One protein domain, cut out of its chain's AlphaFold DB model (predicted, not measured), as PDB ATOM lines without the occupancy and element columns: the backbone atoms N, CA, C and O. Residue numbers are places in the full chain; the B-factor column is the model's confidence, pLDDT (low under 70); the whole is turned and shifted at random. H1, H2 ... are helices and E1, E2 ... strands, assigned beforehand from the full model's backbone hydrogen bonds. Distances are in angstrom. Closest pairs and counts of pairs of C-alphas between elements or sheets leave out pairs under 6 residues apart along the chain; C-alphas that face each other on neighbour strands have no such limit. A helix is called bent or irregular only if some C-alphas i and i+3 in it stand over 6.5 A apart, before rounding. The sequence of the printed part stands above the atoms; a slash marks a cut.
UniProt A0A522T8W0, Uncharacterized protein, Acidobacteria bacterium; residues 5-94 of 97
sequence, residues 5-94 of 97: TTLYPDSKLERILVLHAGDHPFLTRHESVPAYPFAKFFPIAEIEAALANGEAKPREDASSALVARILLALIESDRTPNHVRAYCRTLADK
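What this domain is: This is residues 5 to 94 of the 97 residues of an uncharacterized protein of Acidobacteria bacterium (UniProt A0A522T8W0). Picture an open ring of chain with the helix H1 at its far end and, on the near side, the short strand E1 and the helix H2; the ring runs from E1 out to H1 and back through a long link to H2. A long stretch with no named element, residues 5 to 31, loops round E1, and the last helix, H3, folds back from H2 and packs on residues 71 to 75 of it. The printed part has 90 residues, with one named strand and three named helices in the order E1, H1, H2, H3. The class is mostly helix, although only 36 residues, under half, are in named elements. The whole is only just compact, close to loose, with a radius of gyration of the C-alphas of 14.2 A, and the C-alphas span 35 by 34 by 25 A.

How they stand to each other: Start at Thr 5 and go along the printed part. Residues 5 to 6 are a stretch too short to be named, and they pair, antiparallel, with residues 32 to 33 of E1, which runs from residue 32 to 34. E1 pairs with no named strand. Go on to H1, residues 44 to 52: it is apart from E1. Further along, look at H2, residues 64 to 76. H1 and H2 are apart, though they follow each other in the chain. Now look from H2 back to E1: they have 1 pair of C-alphas within 8 A, those of Pro 34 and Ile 70, at 7.4 A, and their centres are 11.8 A apart. Last comes H3, residues 82 to 92. H2 and H3 touch, with 7 pairs of C-alphas within 8 A, and H2 does so with residues 71 to 75 alone. Their closest C-alphas are those of Ile 75 and Arg 85, 5.3 A apart. The two helices stand at a steep tilt of 46 degrees and run opposite ways, with their centres 11.9 A apart. H3 is apart from E1 and from H1, and H1 touches no helix. Check the backbone O and N atoms along H1, H2 and H3: every O i to N i+4 pair inside them is within hydrogen-bond range, and these helices are not bent.

Where its parts are: Begin at C-alpha 5, at (192.167, 175.856, 124.444), and pass through residues 5 to 31, whose C-alphas lie 9 to 20 A from the mean of the C-alphas. Find C-alpha 32 at (190.086, 180.803, 124.268); from there E1 runs to C-alpha 34. H1 covers 12.3 A from C-alpha 44, at (190.402, 163.438, 142.382), to C-alpha 52. H2, the longest helix with 13 residues, covers 18.4 A from C-alpha 64 to C-alpha 76. H3 covers 15.3 A from C-alpha 82 and ends at C-alpha 92, at (172.224, 173.412, 138.486).

The domain as a whole: The two C-alphas farthest apart are those of Asp 10 and Lys 94, 37.8 A from each other, while the first and last printed C-alphas, of Thr 5 and Lys 94, are 29.5 A apart. The printed part runs from residue 5 to 94 and has no cut; the full chain has 97 residues. Read the links in turn: E1 to H1, with 9 residues between them, is short; H1 to H2, with 11 residues, is long; H2 to H3, with 5 residues, is tight. In the B-factor column you will find a mean pLDDT of 93.8 for the printed part of this model, and low confidence, under 70, at residues 93 to 94.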
ATOM      1  N   THR A   5     191.227 175.780 125.564       94.81
ATOM      2  CA  THR A   5     192.167 175.856 124.444       94.81
ATOM      3  C   THR A   5     192.027 177.174 123.703       94.81
ATOM      4  O   THR A   5     190.967 177.797 123.731       94.81
ATOM      5  N   THR A   6     193.095 177.595 123.036       95.12
ATOM      6  CA  THR A   6     193.103 178.794 122.201       95.12
ATOM      7  C   THR A   6     192.105 178.650 121.053       95.12
ATOM      8  O   THR A   6     192.050 177.618 120.378       95.12
ATOM      9  N   LEU A   7     191.323 179.697 120.804       94.69
ATOM     10  CA  LEU A   7     190.403 179.752 119.680       94.69
ATOM     11  C   LEU A   7     191.159 180.141 118.407       94.69
ATOM     12  O   LEU A   7     191.399 181.315 118.138       94.69
ATOM     13  N   TYR A   8     191.526 179.142 117.608       91.94
ATOM     14  CA  TYR A   8     192.067 179.377 116.270       91.94
ATOM     15  C   TYR A   8     190.951 179.725 115.266       91.94
ATOM     16  O   TYR A   8     189.822 179.241 115.424       91.94
ATOM     17  N   PRO A   9     191.233 180.531 114.221       89.56
ATOM     18  CA  PRO A   9     190.233 180.937 113.230       89.56
ATOM     19  C   PRO A   9     189.484 179.773 112.563       89.56
ATOM     20  O   PRO A   9     188.283 179.880 112.327       89.56
ATOM     21  N   ASP A  10     190.172 178.659 112.318       91.00
ATOM     22  CA  ASP A  10     189.686 177.432 111.674       91.00
ATOM     23  C   ASP A  10     189.197 176.360 112.667       91.00
ATOM     24  O   ASP A  10     188.816 175.253 112.271       91.00
ATOM     25  N   SER A  11     189.182 176.676 113.967       89.25
ATOM     26  CA  SER A  11     188.737 175.747 115.000       89.25
ATOM     27  C   SER A  11     187.289 175.325 114.772       89.25
ATOM     28  O   SER A  11     186.382 176.150 114.655       89.25
ATOM     29  N   LYS A  12     187.062 174.009 114.788       90.06
ATOM     30  CA  LYS A  12     185.720 173.421 114.721       90.06
ATOM     31  C   LYS A  12     185.002 173.439 116.067       90.06
ATOM     32  O   LYS A  12     183.878 172.948 116.121       90.06
ATOM     33  N   LEU A  13     185.633 173.900 117.150       91.88
ATOM     34  CA  LEU A  13     185.017 173.932 118.477       91.88
ATOM     35  C   LEU A  13     183.851 174.924 118.529       91.88
ATOM     36  O   LEU A  13     183.812 175.912 117.799       91.88
ATOM     37  N   GLU A  14     182.888 174.638 119.401       90.25
ATOM     38  CA  GLU A  14     181.766 175.543 119.636       90.25
ATOM     39  C   GLU A  14     182.244 176.840 120.288       90.25
ATOM     40  O   GLU A  14     183.124 176.835 121.148       90.25
ATOM     41  N   ARG A  15     181.625 177.955 119.891       94.12
ATOM     42  CA  ARG A  15     181.908 179.298 120.420       94.12
ATOM     43  C   ARG A  15     180.813 179.788 121.374       94.12
ATOM     44  O   ARG A  15     180.587 180.985 121.477       94.12
ATOM     45  N   ILE A  16     180.131 178.861 122.054       95.00
ATOM     46  CA  ILE A  16     179.059 179.165 123.025       95.00
ATOM     47  C   ILE A  16     179.597 180.045 124.159       95.00
ATOM     48  O   ILE A  16     178.932 180.975 124.602       95.00
ATOM     49  N   LEU A  17     180.833 179.786 124.592       96.31
ATOM     50  CA  LEU A  17     181.549 180.625 125.540       96.31
ATOM     51  C   LEU A  17     182.948 180.917 125.009       96.31
ATOM     52  O   LEU A  17     183.799 180.028 124.969       96.31
ATOM     53  N   VAL A  18     183.180 182.173 124.635       97.00
ATOM     54  CA  VAL A  18     184.520 182.699 124.366       97.00
ATOM     55  C   VAL A  18     185.051 183.337 125.646       97.00
ATOM     56  O   VAL A  18     184.341 184.062 126.346       97.00
ATOM     57  N   LEU A  19     186.289 182.993 125.975       97.06
ATOM     58  CA  LEU A  19     187.040 183.498 127.112       97.06
ATOM     59  C   LEU A  19     188.087 184.484 126.607       97.06
ATOM     60  O   LEU A  19     188.794 184.206 125.633       97.06
ATOM     61  N   HIS A  20     188.211 185.609 127.296       96.81
ATOM     62  CA  HIS A  20     189.109 186.693 126.924       96.81
ATOM     63  C   HIS A  20     190.180 186.919 127.990       96.81
ATOM     64  O   HIS A  20     190.125 186.386 129.103       96.81
ATOM     65  N   ALA A  21     191.179 187.731 127.643       95.56
ATOM     66  CA  ALA A  21     192.168 188.162 128.614       95.56
ATOM     67  C   ALA A  21     191.486 188.880 129.791       95.56
ATOM     68  O   ALA A  21     190.624 189.733 129.589       95.56
ATOM     69  N   GLY A  22     191.864 188.514 131.017       93.56
ATOM     70  CA  GLY A  22     191.262 189.046 132.245       93.56
ATOM     71  C   GLY A  22     190.119 188.210 132.832       93.56
ATOM     72  O   GLY A  22     189.849 188.356 134.020       93.56
ATOM     73  N   ASP A  23     189.510 187.277 132.082       94.81
ATOM     74  CA  ASP A  23     188.542 186.325 132.665       94.81
ATOM     75  C   ASP A  23     189.214 185.414 133.716       94.81
ATOM     76  O   ASP A  23     188.597 185.020 134.705       94.81
ATOM     77  N   HIS A  24     190.497 185.096 133.512       95.12
ATOM     78  CA  HIS A  24     191.357 184.379 134.453       95.12
ATOM     79  C   HIS A  24     192.817 184.815 134.258       95.12
ATOM     80  O   HIS A  24     193.217 185.013 133.109       95.12
ATOM     81  N   PRO A  25     193.654 184.865 135.315       94.06
ATOM     82  CA  PRO A  25     195.089 185.155 135.204       94.06
ATOM     83  C   PRO A  25     195.868 184.398 134.114       94.06
ATOM     84  O   PRO A  25     196.826 184.934 133.561       94.06
ATOM     85  N   PHE A  26     195.468 183.171 133.756       92.06
ATOM     86  CA  PHE A  26     196.182 182.398 132.740       92.06
ATOM     87  C   PHE A  26     195.821 182.785 131.297       92.06
ATOM     88  O   PHE A  26     196.543 182.424 130.363       92.06
ATOM     89  N   LEU A  27     194.708 183.495 131.104       93.38
ATOM     90  CA  LEU A  27     194.245 183.991 129.813       93.38
ATOM     91  C   LEU A  27     194.871 185.365 129.583       93.38
ATOM     92  O   LEU A  27     194.428 186.365 130.139       93.38
ATOM     93  N   THR A  28     195.940 185.412 128.792       91.44
ATOM     94  CA  THR A  28     196.787 186.612 128.708       91.44
ATOM     95  C   THR A  28     196.623 187.411 127.422       91.44
ATOM     96  O   THR A  28     196.779 188.628 127.450       91.44
ATOM     97  N   ARG A  29     196.365 186.761 126.281       91.75
ATOM     98  CA  ARG A  29     196.373 187.434 124.967       91.75
ATOM     99  C   ARG A  29     195.337 186.902 123.994       91.75
ATOM    100  O   ARG A  29     194.642 187.687 123.363       91.75
ATOM    101  N   HIS A  30     195.268 185.585 123.839       94.06
ATOM    102  CA  HIS A  30     194.419 184.968 122.829       94.06
ATOM    103  C   HIS A  30     193.040 184.642 123.387       94.06
ATOM    104  O   HIS A  30     192.920 184.173 124.523       94.06
ATOM    105  N   GLU A  31     192.018 184.833 122.554       96.44
ATOM    106  CA  GLU A  31     190.699 184.270 122.817       96.44
ATOM    107  C   GLU A  31     190.821 182.759 122.988       96.44
ATOM    108  O   GLU A  31     191.586 182.087 122.291       96.44
ATOM    109  N   SER A  32     190.086 182.224 123.950       96.94
ATOM    110  CA  SER A  32     190.086 180.803 124.268       96.94
ATOM    111  C   SER A  32     188.658 180.299 124.385       96.94
ATOM    112  O   SER A  32     187.730 181.068 124.608       96.94
ATOM    113  N   VAL A  33     188.473 178.996 124.240       96.75
ATOM    114  CA  VAL A  33     187.173 178.343 124.382       96.75
ATOM    115  C   VAL A  33     187.301 177.096 125.255       96.75
ATOM    116  O   VAL A  33     188.321 176.396 125.192       96.75
ATOM    117  N   PRO A  34     186.281 176.772 126.064       96.38
ATOM    118  CA  PRO A  34     186.165 175.454 126.663       96.38
ATOM    119  C   PRO A  34     185.924 174.399 125.576       96.38
ATOM    120  O   PRO A  34     185.011 174.506 124.758       96.38
ATOM    121  N   ALA A  35     186.726 173.342 125.571       96.44
ATOM    122  CA  ALA A  35     186.621 172.256 124.609       96.44
ATOM    123  C   ALA A  35     185.634 171.184 125.111       96.44
ATOM    124  O   ALA A  35     186.017 170.069 125.472       96.44
ATOM    125  N   TYR A  36     184.346 171.537 125.126       96.50
ATOM    126  CA  TYR A  36     183.243 170.702 125.622       96.50
ATOM    127  C   TYR A  36     183.165 169.258 125.093       96.50
ATOM    128  O   TYR A  36     182.852 168.380 125.901       96.50
ATOM    129  N   PRO A  37     183.515 168.947 123.825       95.94
ATOM    130  CA  PRO A  37     183.557 167.561 123.346       95.94
ATOM    131  C   PRO A  37     184.454 166.626 124.169       95.94
ATOM    132  O   PRO A  37     184.255 165.415 124.161       95.94
ATOM    133  N   PHE A  38     185.439 167.179 124.883       95.81
ATOM    134  CA  PHE A  38     186.395 166.428 125.699       95.81
ATOM    135  C   PHE A  38     186.090 166.493 127.200       95.81
ATOM    136  O   PHE A  38     186.910 166.067 128.016       95.81
ATOM    137  N   ALA A  39     184.936 167.045 127.587       97.00
ATOM    138  CA  ALA A  39     184.528 167.083 128.981       97.00
ATOM    139  C   ALA A  39     184.366 165.656 129.520       97.00
ATOM    140  O   ALA A  39     183.730 164.807 128.897       97.00
ATOM    141  N   LYS A  40     184.944 165.393 130.693       96.19
ATOM    142  CA  LYS A  40     184.896 164.072 131.329       96.19
ATOM    143  C   LYS A  40     184.922 164.163 132.843       96.19
ATOM    144  O   LYS A  40     185.426 165.139 133.415       96.19
ATOM    145  N   PHE A  41     184.431 163.118 133.498       95.69
ATOM    146  CA  PHE A  41     184.756 162.882 134.898       95.69
ATOM    147  C   PHE A  41     186.219 162.482 135.022       95.69
ATOM    148  O   PHE A  41     186.782 161.842 134.135       95.69
ATOM    149  N   PHE A  42     186.842 162.932 136.101       93.56
ATOM    150  CA  PHE A  42     188.246 162.685 136.364       93.56
ATOM    151  C   PHE A  42     188.399 162.401 137.860       93.56
ATOM    152  O   PHE A  42     187.852 163.178 138.649       93.56
ATOM    153  N   PRO A  43     189.056 161.302 138.264       95.19
ATOM    154  CA  PRO A  43     189.235 160.986 139.676       95.19
ATOM    155  C   PRO A  43     190.083 162.042 140.383       95.19
ATOM    156  O   PRO A  43     191.117 162.464 139.871       95.19
ATOM    157  N   ILE A  44     189.667 162.445 141.584       94.75
ATOM    158  CA  ILE A  44     190.402 163.438 142.382       94.75
ATOM    159  C   ILE A  44     191.813 162.930 142.705       94.75
ATOM    160  O   ILE A  44     192.775 163.665 142.514       94.75
ATOM    161  N   ALA A  45     191.945 161.650 143.065       96.94
ATOM    162  CA  ALA A  45     193.234 161.031 143.373       96.94
ATOM    163  C   ALA A  45     194.242 161.109 142.209       96.94
ATOM    164  O   ALA A  45     195.437 161.258 142.444       96.94
ATOM    165  N   GLU A  46     193.781 161.051 140.954       96.50
ATOM    166  CA  GLU A  46     194.663 161.211 139.789       96.50
ATOM    167  C   GLU A  46     195.142 162.662 139.634       96.50
ATOM    168  O   GLU A  46     196.294 162.889 139.273       96.50
ATOM    169  N   ILE A  47     194.294 163.652 139.942       94.81
ATOM    170  CA  ILE A  47     194.691 165.072 139.944       94.81
ATOM    171  C   ILE A  47     195.715 165.326 141.047       94.81
ATOM    172  O   ILE A  47     196.738 165.958 140.803       94.81
ATOM    173  N   GLU A  48     195.458 164.818 142.249       96.12
ATOM    174  CA  GLU A  48     196.362 164.957 143.391       96.12
ATOM    175  C   GLU A  48     197.718 164.298 143.115       96.12
ATOM    176  O   GLU A  48     198.755 164.909 143.368       96.12
ATOM    177  N   ALA A  49     197.723 163.098 142.525       96.88
ATOM    178  CA  ALA A  49     198.948 162.415 142.121       96.88
ATOM    179  C   ALA A  49     199.728 163.207 141.061       96.88
ATOM    180  O   ALA A  49     200.933 163.396 141.220       96.88
ATOM    181  N   ALA A  50     199.043 163.723 140.033       96.00
ATOM    182  CA  ALA A  50     199.655 164.539 138.986       96.00
ATOM    183  C   ALA A  50     200.232 165.862 139.528       96.00
ATOM    184  O   ALA A  50     201.233 166.376 139.032       96.00
ATOM    185  N   LEU A  51     199.615 166.446 140.556       96.44
ATOM    186  CA  LEU A  51     200.161 167.623 141.235       96.44
ATOM    187  C   LEU A  51     201.391 167.256 142.076       96.44
ATOM    188  O   LEU A  51     202.388 167.975 142.051       96.44
ATOM    189  N   ALA A  52     201.340 166.134 142.799       97.00
ATOM    190  CA  ALA A  52     202.418 165.688 143.677       97.00
ATOM    191  C   ALA A  52     203.678 165.250 142.912       97.00
ATOM    192  O   ALA A  52     204.792 165.500 143.372       97.00
ATOM    193  N   ASN A  53     203.520 164.614 141.748       96.81
ATOM    194  CA  ASN A  53     204.636 164.152 140.917       96.81
ATOM    195  C   ASN A  53     205.165 165.227 139.939       96.81
ATOM    196  O   ASN A  53     206.163 164.995 139.257       96.81
ATOM    197  N   GLY A  54     204.526 166.402 139.882       95.88
ATOM    198  CA  GLY A  54     204.926 167.524 139.031       95.88
ATOM    199  C   GLY A  54     204.496 167.426 137.562       95.88
ATOM    200  O   GLY A  54     204.900 168.276 136.764       95.88
ATOM    201  N   GLU A  55     203.676 166.438 137.188       96.19
ATOM    202  CA  GLU A  55     203.081 166.325 135.847       96.19
ATOM    203  C   GLU A  55     202.030 167.416 135.591       96.19
ATOM    204  O   GLU A  55     201.860 167.882 134.461       96.19
ATOM    205  N   ALA A  56     201.357 167.867 136.649       94.69
ATOM    206  CA  ALA A  56     200.439 168.991 136.645       94.69
ATOM    207  C   ALA A  56     200.992 170.148 137.485       94.69
ATOM    208  O   ALA A  56     201.638 169.961 138.515       94.69
ATOM    209  N   LYS A  57     200.697 171.375 137.050       94.56
ATOM    210  CA  LYS A  57     201.022 172.593 137.797       94.56
ATOM    211  C   LYS A  57     199.728 173.273 138.227       94.56
ATOM    212  O   LYS A  57     198.888 173.520 137.354       94.56
ATOM    213  N   PRO A  58     199.564 173.595 139.520       94.06
ATOM    214  CA  PRO A  58     198.413 174.361 139.960       94.06
ATOM    215  C   PRO A  58     198.433 175.752 139.313       94.06
ATOM    216  O   PRO A  58     199.495 176.306 139.014       94.06
ATOM    217  N   ARG A  59     197.242 176.295 139.079       92.75
ATOM    218  CA  ARG A  59     197.014 177.685 138.669       92.75
ATOM    219  C   ARG A  59     196.072 178.337 139.669       92.75
ATOM    220  O   ARG A  59     195.549 177.657 140.546       92.75
ATOM    221  N   GLU A  60     195.891 179.643 139.540       94.81
ATOM    222  CA  GLU A  60     194.923 180.389 140.334       94.81
ATOM    223  C   GLU A  60     193.519 179.800 140.167       94.81
ATOM    224  O   GLU A  60     193.197 179.220 139.129       94.81
ATOM    225  N   ASP A  61     192.681 179.962 141.185       94.50
ATOM    226  CA  ASP A  61     191.302 179.503 141.112       94.50
ATOM    227  C   ASP A  61     190.492 180.363 140.138       94.50
ATOM    228  O   ASP A  61     190.576 181.597 140.116       94.50
ATOM    229  N   ALA A  62     189.633 179.706 139.361       93.88
ATOM    230  CA  ALA A  62     188.633 180.401 138.571       93.88
ATOM    231  C   ALA A  62     187.610 181.075 139.495       93.88
ATOM    232  O   ALA A  62     187.105 180.468 140.442       93.88
ATOM    233  N   SER A  63     187.239 182.318 139.181       95.12
ATOM    234  CA  SER A  63     186.177 183.007 139.917       95.12
ATOM    235  C   SER A  63     184.858 182.230 139.830       95.12
ATOM    236  O   SER A  63     184.550 181.600 138.814       95.12
ATOM    237  N   SER A  64     184.017 182.320 140.863       93.81
ATOM    238  CA  SER A  64     182.713 181.641 140.864       93.81
ATOM    239  C   SER A  64     181.826 182.065 139.685       93.81
ATOM    240  O   SER A  64     181.055 181.257 139.170       93.81
ATOM    241  N   ALA A  65     181.960 183.313 139.223       93.44
ATOM    242  CA  ALA A  65     181.259 183.823 138.047       93.44
ATOM    243  C   ALA A  65     181.729 183.141 136.751       93.44
ATOM    244  O   ALA A  65     180.903 182.748 135.926       93.44
ATOM    245  N   LEU A  66     183.043 182.953 136.584       95.12
ATOM    246  CA  LEU A  66     183.594 182.225 135.442       95.12
ATOM    247  C   LEU A  66     183.167 180.753 135.467       95.12
ATOM    248  O   LEU A  66     182.722 180.228 134.448       95.12
ATOM    249  N   VAL A  67     183.229 180.102 136.633       94.75
ATOM    250  CA  VAL A  67     182.774 178.712 136.796       94.75
ATOM    251  C   VAL A  67     181.298 178.568 136.417       94.75
ATOM    252  O   VAL A  67     180.948 177.651 135.677       94.75
ATOM    253  N   ALA A  68     180.438 179.495 136.854       93.56
ATOM    254  CA  ALA A  68     179.020 179.485 136.502       93.56
ATOM    255  C   ALA A  68     178.795 179.631 134.986       93.56
ATOM    256  O   ALA A  68     178.029 178.860 134.412       93.56
ATOM    257  N   ARG A  69     179.505 180.554 134.319       95.81
ATOM    258  CA  ARG A  69     179.450 180.716 132.851       95.81
ATOM    259  C   ARG A  69     179.869 179.436 132.126       95.81
ATOM    260  O   ARG A  69     179.167 178.995 131.220       95.81
ATOM    261  N   ILE A  70     180.979 178.820 132.542       95.69
ATOM    262  CA  ILE A  70     181.475 177.569 131.948       95.69
ATOM    263  C   ILE A  70     180.460 176.440 132.133       95.69
ATOM    264  O   ILE A  70     180.238 175.677 131.191       95.69
ATOM    265  N   LEU A  71     179.846 176.333 133.315       95.19
ATOM    266  CA  LEU A  71     178.857 175.301 133.626       95.19
ATOM    267  C   LEU A  71     177.575 175.466 132.802       95.19
ATOM    268  O   LEU A  71     177.072 174.478 132.272       95.19
ATOM    269  N   LEU A  72     177.067 176.692 132.659       94.75
ATOM    270  CA  LEU A  72     175.887 176.973 131.836       94.75
ATOM    271  C   LEU A  72     176.134 176.596 130.371       94.75
ATOM    272  O   LEU A  72     175.370 175.824 129.797       94.75
ATOM    273  N   ALA A  73     177.256 177.040 129.803       95.81
ATOM    274  CA  ALA A  73     177.614 176.718 128.426       95.81
ATOM    275  C   ALA A  73     177.920 175.217 128.216       95.81
ATOM    276  O   ALA A  73     177.659 174.683 127.140       95.81
ATOM    277  N   LEU A  74     178.386 174.498 129.246       96.25
ATOM    278  CA  LEU A  74     178.512 173.033 129.221       96.25
ATOM    279  C   LEU A  74     177.142 172.345 129.133       96.25
ATOM    280  O   LEU A  74     176.983 171.344 128.440       96.25
ATOM    281  N   ILE A  75     176.152 172.861 129.860       95.56
ATOM    282  CA  ILE A  75     174.789 172.317 129.874       95.56
ATOM    283  C   ILE A  75     174.064 172.583 128.545       95.56
ATOM    284  O   ILE A  75     173.242 171.760 128.122       95.56
ATOM    285  N   GLU A  76     174.363 173.715 127.909       95.44
ATOM    286  CA  GLU A  76     173.789 174.151 126.633       95.44
ATOM    287  C   GLU A  76     174.447 173.476 125.420       95.44
ATOM    288  O   GLU A  76     173.750 173.091 124.488       95.44
ATOM    289  N   SER A  77     175.769 173.274 125.447       95.50
ATOM    290  CA  SER A  77     176.540 172.697 124.337       95.50
ATOM    291  C   SER A  77     176.031 171.326 123.915       95.50
ATOM    292  O   SER A  77     176.099 170.363 124.686       95.50
ATOM    293  N   ASP A  78     175.645 171.206 122.642       94.00
ATOM    294  CA  ASP A  78     175.213 169.945 122.045       94.00
ATOM    295  C   ASP A  78     176.336 168.933 121.859       94.00
ATOM    296  O   ASP A  78     176.076 167.735 121.721       94.00
ATOM    297  N   ARG A  79     177.586 169.382 121.957       95.50
ATOM    298  CA  ARG A  79     178.757 168.512 121.871       95.50
ATOM    299  C   ARG A  79     179.272 168.037 123.217       95.50
ATOM    300  O   ARG A  79     180.166 167.193 123.242       95.50
ATOM    301  N   THR A  80     178.722 168.523 124.326       97.19
ATOM    302  CA  THR A  80     179.050 167.975 125.646       97.19
ATOM    303  C   THR A  80     178.544 166.534 125.744       97.19
ATOM    304  O   THR A  80     177.353 166.312 125.487       97.19
ATOM    305  N   PRO A  81     179.380 165.559 126.168       97.62
ATOM    306  CA  PRO A  81     178.940 164.182 126.362       97.62
ATOM    307  C   PRO A  81     177.715 164.085 127.275       97.62
ATOM    308  O   PRO A  81     177.695 164.648 128.371       97.62
ATOM    309  N   ASN A  82     176.701 163.334 126.837       96.88
ATOM    310  CA  ASN A  82     175.380 163.301 127.478       96.88
ATOM    311  C   ASN A  82     175.429 162.994 128.980       96.88
ATOM    312  O   ASN A  82     174.710 163.620 129.751       96.88
ATOM    313  N   HIS A  83     176.296 162.072 129.406       96.25
ATOM    314  CA  HIS A  83     176.443 161.705 130.818       96.25
ATOM    315  C   HIS A  83     177.007 162.855 131.673       96.25
ATOM    316  O   HIS A  83     176.547 163.065 132.794       96.25
ATOM    317  N   VAL A  84     177.946 163.641 131.134       96.88
ATOM    318  CA  VAL A  84     178.481 164.837 131.805       96.88
ATOM    319  C   VAL A  84     177.409 165.922 131.864       96.88
ATOM    320  O   VAL A  84     177.147 166.469 132.933       96.88
ATOM    321  N   ARG A  85     176.737 166.190 130.736       96.00
ATOM    322  CA  ARG A  85     175.663 167.191 130.648       96.00
ATOM    323  C   ARG A  85     174.531 166.891 131.628       96.00
ATOM    324  O   ARG A  85     174.103 167.778 132.361       96.00
ATOM    325  N   ALA A  86     174.069 165.641 131.660       95.31
ATOM    326  CA  ALA A  86     173.003 165.191 132.548       95.31
ATOM    327  C   ALA A  86     173.380 165.396 134.017       95.31
ATOM    328  O   ALA A  86     172.612 165.994 134.764       95.31
ATOM    329  N   TYR A  87     174.585 164.984 134.416       94.56
ATOM    330  CA  TYR A  87     175.073 165.203 135.775       94.56
ATOM    331  C   TYR A  87     175.129 166.691 136.137       94.56
ATOM    332  O   TYR A  87     174.609 167.092 137.175       94.56
ATOM    333  N   CYS A  88     175.695 167.531 135.267       92.75
ATOM    334  CA  CYS A  88     175.791 168.969 135.508       92.75
ATOM    335  C   CYS A  88     174.417 169.651 135.616       92.75
ATOM    336  O   CYS A  88     174.267 170.542 136.449       92.75
ATOM    337  N   ARG A  89     173.398 169.199 134.870       93.50
ATOM    338  CA  ARG A  89     172.007 169.663 135.054       93.50
ATOM    339  C   ARG A  89     171.500 169.386 136.467       93.50
ATOM    340  O   ARG A  89     171.009 170.297 137.119       93.50
ATOM    341  N   THR A  90     171.753 168.188 137.000       91.44
ATOM    342  CA  THR A  90     171.358 167.868 138.387       91.44
ATOM    343  C   THR A  90     172.045 168.734 139.444       91.44
ATOM    344  O   THR A  90     171.557 168.812 140.566       91.44
ATOM    345  N   LEU A  91     173.184 169.356 139.124       84.31
ATOM    346  CA  LEU A  91     173.858 170.296 140.020       84.31
ATOM    347  C   LEU A  91     173.274 171.706 139.910       84.31
ATOM    348  O   LEU A  91     173.207 172.399 140.919       84.31
ATOM    349  N   ALA A  92     172.859 172.118 138.712       75.88
ATOM    350  CA  ALA A  92     172.224 173.412 138.486       75.88
ATOM    351  C   ALA A  92     170.821 173.490 139.114       75.88
ATOM    352  O   ALA A  92     170.444 174.541 139.622       75.88
ATOM    353  N   ASP A  93     170.094 172.369 139.134       67.81
ATOM    354  CA  ASP A  93     168.735 172.278 139.689       67.81
ATOM    355  C   ASP A  93     168.704 172.070 141.216       67.81
ATOM    356  O   ASP A  93     167.642 172.145 141.836       67.81
ATOM    357  N   LYS A  94     169.852 171.799 141.854       54.69
ATOM    358  CA  LYS A  94     169.918 171.663 143.315       54.69
ATOM    359  C   LYS A  94     169.966 173.050 143.970       54.69
ATOM    360  O   LYS A  94     170.829 173.851 143.605       54.69
TER     361      LYS A  94